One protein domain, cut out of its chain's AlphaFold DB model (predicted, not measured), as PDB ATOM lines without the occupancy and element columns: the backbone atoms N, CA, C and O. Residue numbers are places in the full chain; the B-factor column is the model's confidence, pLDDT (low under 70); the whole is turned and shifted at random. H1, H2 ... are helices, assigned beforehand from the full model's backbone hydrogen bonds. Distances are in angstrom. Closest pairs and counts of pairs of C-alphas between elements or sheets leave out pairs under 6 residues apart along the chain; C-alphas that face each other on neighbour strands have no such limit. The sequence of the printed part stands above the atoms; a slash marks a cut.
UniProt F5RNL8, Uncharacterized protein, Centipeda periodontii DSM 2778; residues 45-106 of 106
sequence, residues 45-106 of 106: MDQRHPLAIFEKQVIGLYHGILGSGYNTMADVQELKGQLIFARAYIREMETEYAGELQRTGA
ATOM      1  N   MET A  45     202.709  71.822 170.139       71.31
ATOM      2  CA  MET A  45     203.384  72.981 170.737       71.31
ATOM      3  C   MET A  45     203.868  74.022 169.720       71.31
ATOM      4  O   MET A  45     204.289  75.105 170.132       71.31
ATOM      5  N   ASP A  46     203.803  73.745 168.414       83.81
ATOM      6  CA  ASP A  46     204.197  74.717 167.395       83.81
ATOM      7  C   ASP A  46     203.078  75.735 167.144       83.81
ATOM      8  O   ASP A  46     202.309  75.662 166.188       83.81
ATOM      9  N   GLN A  47     202.988  76.720 168.038       83.81
ATOM     10  CA  GLN A  47     202.009  77.803 167.941       83.81
ATOM     11  C   GLN A  47     202.325  78.832 166.846       83.81
ATOM     12  O   GLN A  47     201.539  79.758 166.650       83.81
ATOM     13  N   ARG A  48     203.473  78.716 166.164       88.31
ATOM     14  CA  ARG A  48     203.858  79.623 165.073       88.31
ATOM     15  C   ARG A  48     203.454  79.075 163.710       88.31
ATOM     16  O   ARG A  48     203.405  79.847 162.756       88.31
ATOM     17  N   HIS A  49     203.142  77.783 163.623       88.62
ATOM     18  CA  HIS A  49     202.652  77.173 162.399       88.62
ATOM     19  C   HIS A  49     201.354  77.859 161.922       88.62
ATOM     20  O   HIS A  49     200.440  78.038 162.737       88.62
ATOM     21  N   PRO A  50     201.209  78.186 160.621       90.00
ATOM     22  CA  PRO A  50     200.004  78.825 160.085       90.00
ATOM     23  C   PRO A  50     198.701  78.114 160.484       90.00
ATOM     24  O   PRO A  50     197.779  78.759 160.974       90.00
ATOM     25  N   LEU A  51     198.663  76.776 160.409       91.19
ATOM     26  CA  LEU A  51     197.516  75.980 160.880       91.19
ATOM     27  C   LEU A  51     197.197  76.147 162.370       91.19
ATOM     28  O   LEU A  51     196.028  76.150 162.737       91.19
ATOM     29  N   ALA A  52     198.202  76.286 163.239       91.94
ATOM     30  CA  ALA A  52     197.971  76.476 164.669       91.94
ATOM     31  C   ALA A  52     197.436  77.885 164.972       91.94
ATOM     32  O   ALA A  52     196.546  78.051 165.809       91.94
ATOM     33  N   ILE A  53     197.943  78.898 164.261       92.69
ATOM     34  CA  ILE A  53     197.437  80.275 164.343       92.69
ATOM     35  C   ILE A  53     195.986  80.324 163.867       92.69
ATOM     36  O   ILE A  53     195.130  80.894 164.548       92.69
ATOM     37  N   PHE A  54     195.704  79.696 162.727       94.19
ATOM     38  CA  PHE A  54     194.369  79.652 162.154       94.19
ATOM     39  C   PHE A  54     193.387  78.887 163.048       94.19
ATOM     40  O   PHE A  54     192.329  79.417 163.376       94.19
ATOM     41  N   GLU A  55     193.759  77.704 163.556       95.19
ATOM     42  CA  GLU A  55     192.948  76.956 164.531       95.19
ATOM     43  C   GLU A  55     192.559  77.838 165.722       95.19
ATOM     44  O   GLU A  55     191.395  77.875 166.117       95.19
ATOM     45  N   LYS A  56     193.509  78.607 166.270       94.38
ATOM     46  CA  LYS A  56     193.250  79.510 167.396       94.38
ATOM     47  C   LYS A  56     192.228  80.600 167.052       94.38
ATOM     48  O   LYS A  56     191.399  80.930 167.901       94.38
ATOM     49  N   GLN A  57     192.267  81.148 165.838       94.88
ATOM     50  CA  GLN A  57     191.265  82.113 165.370       94.88
ATOM     51  C   GLN A  57     189.876  81.466 165.286       94.88
ATOM     52  O   GLN A  57     188.909  82.021 165.810       94.88
ATOM     53  N   VAL A  58     189.788  80.258 164.719       96.56
ATOM     54  CA  VAL A  58     188.527  79.507 164.614       96.56
ATOM     55  C   VAL A  58     187.977  79.123 165.996       96.56
ATOM     56  O   VAL A  58     186.775  79.241 166.226       96.56
ATOM     57  N   ILE A  59     188.835  78.745 166.952       95.62
ATOM     58  CA  ILE A  59     188.455  78.485 168.355       95.62
ATOM     59  C   ILE A  59     187.827  79.734 168.989       95.62
ATOM     60  O   ILE A  59     186.817  79.627 169.689       95.62
ATOM     61  N   GLY A  60     188.404  80.913 168.736       94.50
ATOM     62  CA  GLY A  60     187.873  82.187 169.221       94.50
ATOM     63  C   GLY A  60     186.451  82.450 168.723       94.50
ATOM     64  O   GLY A  60     185.573  82.758 169.526       94.50
ATOM     65  N   LEU A  61     186.210  82.244 167.424       94.38
ATOM     66  CA  LEU A  61     184.874  82.354 166.832       94.38
ATOM     67  C   LEU A  61     183.918  81.323 167.438       94.38
ATOM     68  O   LEU A  61     182.868  81.690 167.957       94.38
ATOM     69  N   TYR A  62     184.307  80.045 167.464       95.94
ATOM     70  CA  TYR A  62     183.490  78.952 167.999       95.94
ATOM     71  C   TYR A  62     182.986  79.219 169.428       95.94
ATOM     72  O   TYR A  62     181.807  79.008 169.721       95.94
ATOM     73  N   HIS A  63     183.864  79.696 170.316       93.06
ATOM     74  CA  HIS A  63     183.481  80.035 171.688       93.06
ATOM     75  C   HIS A  63     182.692  81.347 171.789       93.06
ATOM     76  O   HIS A  63     181.922  81.510 172.734       93.06
ATOM     77  N   GLY A  64     182.859  82.261 170.831       92.44
ATOM     78  CA  GLY A  64     182.165  83.545 170.790       92.44
ATOM     79  C   GLY A  64     180.719  83.480 170.287       92.44
ATOM     80  O   GLY A  64     179.921  84.316 170.700       92.44
ATOM     81  N   ILE A  65     180.360  82.498 169.448       91.69
ATOM     82  CA  ILE A  65     179.069  82.446 168.722       91.69
ATOM     83  C   ILE A  65     177.831  82.523 169.624       91.69
ATOM     84  O   ILE A  65     176.870  83.194 169.268       91.69
ATOM     85  N   LEU A  66     177.841  81.857 170.782       84.50
ATOM     86  CA  LEU A  66     176.724  81.897 171.742       84.50
ATOM     87  C   LEU A  66     176.946  82.911 172.877       84.50
ATOM     88  O   LEU A  66     176.207  82.926 173.861       84.50
ATOM     89  N   GLY A  67     177.996  83.727 172.773       84.00
ATOM     90  CA  GLY A  67     178.247  84.846 173.669       84.00
ATOM     91  C   GLY A  67     177.433  86.082 173.283       84.00
ATOM     92  O   GLY A  67     176.678  86.094 172.318       84.00
ATOM     93  N   SER A  68     177.630  87.180 174.010       80.69
ATOM     94  CA  SER A  68     176.930  88.448 173.753       80.69
ATOM     95  C   SER A  68     177.401  89.195 172.497       80.69
ATOM     96  O   SER A  68     176.923  90.294 172.240       80.69
ATOM     97  N   GLY A  69     178.383  88.653 171.769       82.19
ATOM     98  CA  GLY A  69     179.016  89.305 170.621       82.19
ATOM     99  C   GLY A  69     178.250  89.172 169.306       82.19
ATOM    100  O   GLY A  69     178.525  89.940 168.394       82.19
ATOM    101  N   TYR A  70     177.299  88.236 169.216       86.19
ATOM    102  CA  TYR A  70     176.523  87.979 168.003       86.19
ATOM    103  C   TYR A  70     175.048  87.822 168.366       86.19
ATOM    104  O   TYR A  70     174.661  86.868 169.039       86.19
ATOM    105  N   ASN A  71     174.220  88.782 167.970       89.00
ATOM    106  CA  ASN A  71     172.812  88.833 168.371       89.00
ATOM    107  C   ASN A  71     171.869  89.361 167.282       89.00
ATOM    108  O   ASN A  71     170.661  89.446 167.509       89.00
ATOM    109  N   THR A  72     172.390  89.661 166.094       91.81
ATOM    110  CA  THR A  72     171.619  90.139 164.947       91.81
ATOM    111  C   THR A  72     171.717  89.196 163.749       91.81
ATOM    112  O   THR A  72     172.627  88.378 163.620       91.81
ATOM    113  N   MET A  73     170.796  89.342 162.792       92.12
ATOM    114  CA  MET A  73     170.921  88.644 161.509       92.12
ATOM    115  C   MET A  73     172.120  89.122 160.680       92.12
ATOM    116  O   MET A  73     172.608  88.353 159.856       92.12
ATOM    117  N   ALA A  74     172.607  90.353 160.877       93.44
ATOM    118  CA  ALA A  74     173.823  90.824 160.216       93.44
ATOM    119  C   ALA A  74     175.041  90.020 160.697       93.44
ATOM    120  O   ALA A  74     175.791  89.509 159.868       93.44
ATOM    121  N   ASP A  75     175.138  89.792 162.008       94.12
ATOM    122  CA  ASP A  75     176.163  88.943 162.623       94.12
ATOM    123  C   ASP A  75     176.117  87.513 162.074       94.12
ATOM    124  O   ASP A  75     177.140  86.923 161.733       94.12
ATOM    125  N   VAL A  76     174.910  86.956 161.923       94.88
ATOM    126  CA  VAL A  76     174.711  85.637 161.305       94.88
ATOM    127  C   VAL A  76     175.264  85.603 159.880       94.88
ATOM    128  O   VAL A  76     175.894  84.619 159.494       94.88
ATOM    129  N   GLN A  77     175.023  86.636 159.067       95.94
ATOM    130  CA  GLN A  77     175.545  86.677 157.696       95.94
ATOM    131  C   GLN A  77     177.065  86.851 157.668       95.94
ATOM    132  O   GLN A  77     177.730  86.213 156.851       95.94
ATOM    133  N   GLU A  78     177.623  87.645 158.581       96.12
ATOM    134  CA  GLU A  78     179.069  87.784 158.732       96.12
ATOM    135  C   GLU A  78     179.716  86.439 159.088       96.12
ATOM    136  O   GLU A  78     180.618  85.981 158.384       96.12
ATOM    137  N   LEU A  79     179.199  85.751 160.109       96.88
ATOM    138  CA  LEU A  79     179.682  84.435 160.533       96.88
ATOM    139  C   LEU A  79     179.555  83.385 159.422       96.88
ATOM    140  O   LEU A  79     180.452  82.558 159.253       96.88
ATOM    141  N   LYS A  80     178.480  83.423 158.621       97.56
ATOM    142  CA  LYS A  80     178.348  82.572 157.424       97.56
ATOM    143  C   LYS A  80     179.468  82.839 156.422       97.56
ATOM    144  O   LYS A  80     180.073  81.890 155.928       97.56
ATOM    145  N   GLY A  81     179.752  84.109 156.135       97.88
ATOM    146  CA  GLY A  81     180.848  84.502 155.249       97.88
ATOM    147  C   GLY A  81     182.205  84.023 155.766       97.88
ATOM    148  O   GLY A  81     182.967  83.413 155.016       97.88
ATOM    149  N   GLN A  82     182.467  84.214 157.060       97.56
ATOM    150  CA  GLN A  82     183.688  83.749 157.721       97.56
ATOM    151  C   GLN A  82     183.832  82.223 157.650       97.56
ATOM    152  O   GLN A  82     184.913  81.734 157.329       97.56
ATOM    153  N   LEU A  83     182.756  81.461 157.877       98.12
ATOM    154  CA  LEU A  83     182.783  79.998 157.780       98.12
ATOM    155  C   LEU A  83     183.077  79.517 156.350       98.12
ATOM    156  O   LEU A  83     183.868  78.593 156.162       98.12
ATOM    157  N   ILE A  84     182.463  80.138 155.338       98.19
ATOM    158  CA  ILE A  84     182.712  79.813 153.923       98.19
ATOM    159  C   ILE A  84     184.174  80.087 153.566       98.19
ATOM    160  O   ILE A  84     184.841  79.213 153.009       98.19
ATOM    161  N   PHE A  85     184.677  81.270 153.921       97.19
ATOM    162  CA  PHE A  85     186.069  81.643 153.697       97.19
ATOM    163  C   PHE A  85     187.027  80.663 154.382       97.19
ATOM    164  O   PHE A  85     187.946  80.148 153.753       97.19
ATOM    165  N   ALA A  86     186.772  80.342 155.648       97.31
ATOM    166  CA  ALA A  86     187.634  79.476 156.434       97.31
ATOM    167  C   ALA A  86     187.708  78.042 155.882       97.31
ATOM    168  O   ALA A  86     188.779  77.437 155.852       97.31
ATOM    169  N   ARG A  87     186.583  77.513 155.384       97.69
ATOM    170  CA  ARG A  87     186.540  76.215 154.692       97.69
ATOM    171  C   ARG A  87     187.312  76.234 153.374       97.69
ATOM    172  O   ARG A  87     187.980  75.255 153.056       97.69
ATOM    173  N   ALA A  88     187.215  77.318 152.605       97.25
ATOM    174  CA  ALA A  88     187.970  77.461 151.362       97.25
ATOM    175  C   ALA A  88     189.480  77.521 151.632       97.25
ATOM    176  O   ALA A  88     190.236  76.800 150.989       97.25
ATOM    177  N   TYR A  89     189.886  78.300 152.636       95.06
ATOM    178  CA  TYR A  89     191.280  78.440 153.044       95.06
ATOM    179  C   TYR A  89     191.923  77.096 153.417       95.06
ATOM    180  O   TYR A  89     193.007  76.779 152.938       95.06
ATOM    181  N   ILE A  90     191.240  76.260 154.209       94.69
ATOM    182  CA  ILE A  90     191.782  74.938 154.566       94.69
ATOM    183  C   ILE A  90     191.933  74.024 153.354       94.69
ATOM    184  O   ILE A  90     192.971  73.386 153.216       94.69
ATOM    185  N   ARG A  91     190.958  74.007 152.441       94.25
ATOM    186  CA  ARG A  91     191.049  73.204 151.210       94.25
ATOM    187  C   ARG A  91     192.207  73.638 150.311       94.25
ATOM    188  O   ARG A  91     192.841  72.800 149.670       94.25
ATOM    189  N   GLU A  92     192.467  74.941 150.238       94.25
ATOM    190  CA  GLU A  92     193.607  75.489 149.502       94.25
ATOM    191  C   GLU A  92     194.924  75.020 150.125       94.25
ATOM    192  O   GLU A  92     195.733  74.406 149.430       94.25
ATOM    193  N   MET A  93     195.083  75.162 151.446       91.44
ATOM    194  CA  MET A  93     196.271  74.668 152.145       91.44
ATOM    195  C   MET A  93     196.469  73.153 151.982       91.44
ATOM    196  O   MET A  93     197.582  72.700 151.726       91.44
ATOM    197  N   GLU A  94     195.411  72.346 152.103       92.31
ATOM    198  CA  GLU A  94     195.483  70.894 151.873       92.31
ATOM    199  C   GLU A  94     196.013  70.571 150.470       92.31
ATOM    200  O   GLU A  94     196.853  69.682 150.305       92.31
ATOM    201  N   THR A  95     195.562  71.320 149.463       91.56
ATOM    202  CA  THR A  95     196.005  71.162 148.073       91.56
ATOM    203  C   THR A  95     197.482  71.531 147.904       91.56
ATOM    204  O   THR A  95     198.218  70.819 147.217       91.56
ATOM    205  N   GLU A  96     197.930  72.613 148.543       89.69
ATOM    206  CA  GLU A  96     199.330  73.049 148.529       89.69
ATOM    207  C   GLU A  96     200.253  71.986 149.137       89.69
ATOM    208  O   GLU A  96     201.187  71.533 148.470       89.69
ATOM    209  N   TYR A  97     199.938  71.502 150.343       86.81
ATOM    210  CA  TYR A  97     200.725  70.468 151.024       86.81
ATOM    211  C   TYR A  97     200.741  69.144 150.252       86.81
ATOM    212  O   TYR A  97     201.786  68.499 150.140       86.81
ATOM    213  N   ALA A  98     199.609  68.732 149.676       86.12
ATOM    214  CA  ALA A  98     199.560  67.535 148.838       86.12
ATOM    215  C   ALA A  98     200.458  67.674 147.594       86.12
ATOM    216  O   ALA A  98     201.148  66.724 147.216       86.12
ATOM    217  N   GLY A  99     200.481  68.858 146.975       85.81
ATOM    218  CA  GLY A  99     201.356  69.160 145.844       85.81
ATOM    219  C   GLY A  99     202.841  69.188 146.217       85.81
ATOM    220  O   GLY A  99     203.677  68.738 145.434       85.81
ATOM    221  N   GLU A 100     203.193  69.686 147.401       82.00
ATOM    222  CA  GLU A 100     204.569  69.654 147.915       82.00
ATOM    223  C   GLU A 100     205.057  68.226 148.162       82.00
ATOM    224  O   GLU A 100     206.122  67.862 147.662       82.00
ATOM    225  N   LEU A 101     204.247  67.387 148.818       78.19
ATOM    226  CA  LEU A 101     204.578  65.981 149.071       78.19
ATOM    227  C   LEU A 101     204.845  65.201 147.777       78.19
ATOM    228  O   LEU A 101     205.798  64.423 147.710       78.19
ATOM    229  N   GLN A 102     204.045  65.439 146.732       75.06
ATOM    230  CA  GLN A 102     204.255  64.825 145.416       75.06
ATOM    231  C   GLN A 102     205.578  65.253 144.769       75.06
ATOM    232  O   GLN A 102     206.215  64.440 144.105       75.06
ATOM    233  N   ARG A 103     206.009  66.507 144.962       74.94
ATOM    234  CA  ARG A 103     207.279  67.011 144.412       74.94
ATOM    235  C   ARG A 103     208.497  66.505 145.177       74.94
ATOM    236  O   ARG A 103     209.531  66.294 144.562       74.94
ATOM    237  N   THR A 104     208.393  66.331 146.493       77.06
ATOM    238  CA  THR A 104     209.508  65.858 147.333       77.06
ATOM    239  C   THR A 104     209.669  64.337 147.342       77.06
ATOM    240  O   THR A 104     210.701  63.840 147.782       77.06
ATOM    241  N   GLY A 105     208.642  63.597 146.910       59.59
ATOM    242  CA  GLY A 105     208.666  62.136 146.788       59.59
ATOM    243  C   GLY A 105     209.110  61.602 145.419       59.59
ATOM    244  O   GLY A 105     209.124  60.383 145.246       59.59
ATOM    245  N   ALA A 106     209.430  62.483 144.464       50.78
ATOM    246  CA  ALA A 106     209.952  62.168 143.128       50.78
ATOM    247  C   ALA A 106     211.468  62.406 143.059       50.78
ATOM    248  O   ALA A 106     212.142  61.636 142.337       50.78
TER     249      ALA A 106
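This is residues 45 to 106 of the 106 residues of an uncharacterized protein of Centipeda periodontii DSM 2778 (UniProt F5RNL8). The chain folds back on itself as a lopsided U: a shorter helix, H1, and a much longer one, H2, run side by side in opposite directions with a gap between them. The far end of H2, with residues 105 to 106, sticks out beyond H1 as a free arm, residues 94 to 106. The printed part has 62 residues with two named helices, H1 then H2, and no named strand; its class is all helix. It is only just loose, close to extended, with a radius of gyration of the C-alphas of 15.6 A and spans of 52 by 26 by 11 A.

H1, residues 50 to 64, and H2, residues 73 to 104, are near each other, with 13 pairs of C-alphas within 10 A and the closest 8.2 A apart. A short link of 8 residues joins them. In H1 and H2 every O i to N i+4 pair is within hydrogen-bond range.

H1 begins at C-alpha 50 (200.004, 78.825, 160.085) and is 21.3 A long. H2 is 47.0 A long and ends at C-alpha 104 (209.508, 65.858, 147.333).

The C-alphas farthest apart, of Thr 72 and Ala 106, are 52.2 A apart. The printed part has no cut. In this predicted model, residues 105 to 106 have pLDDT under 70.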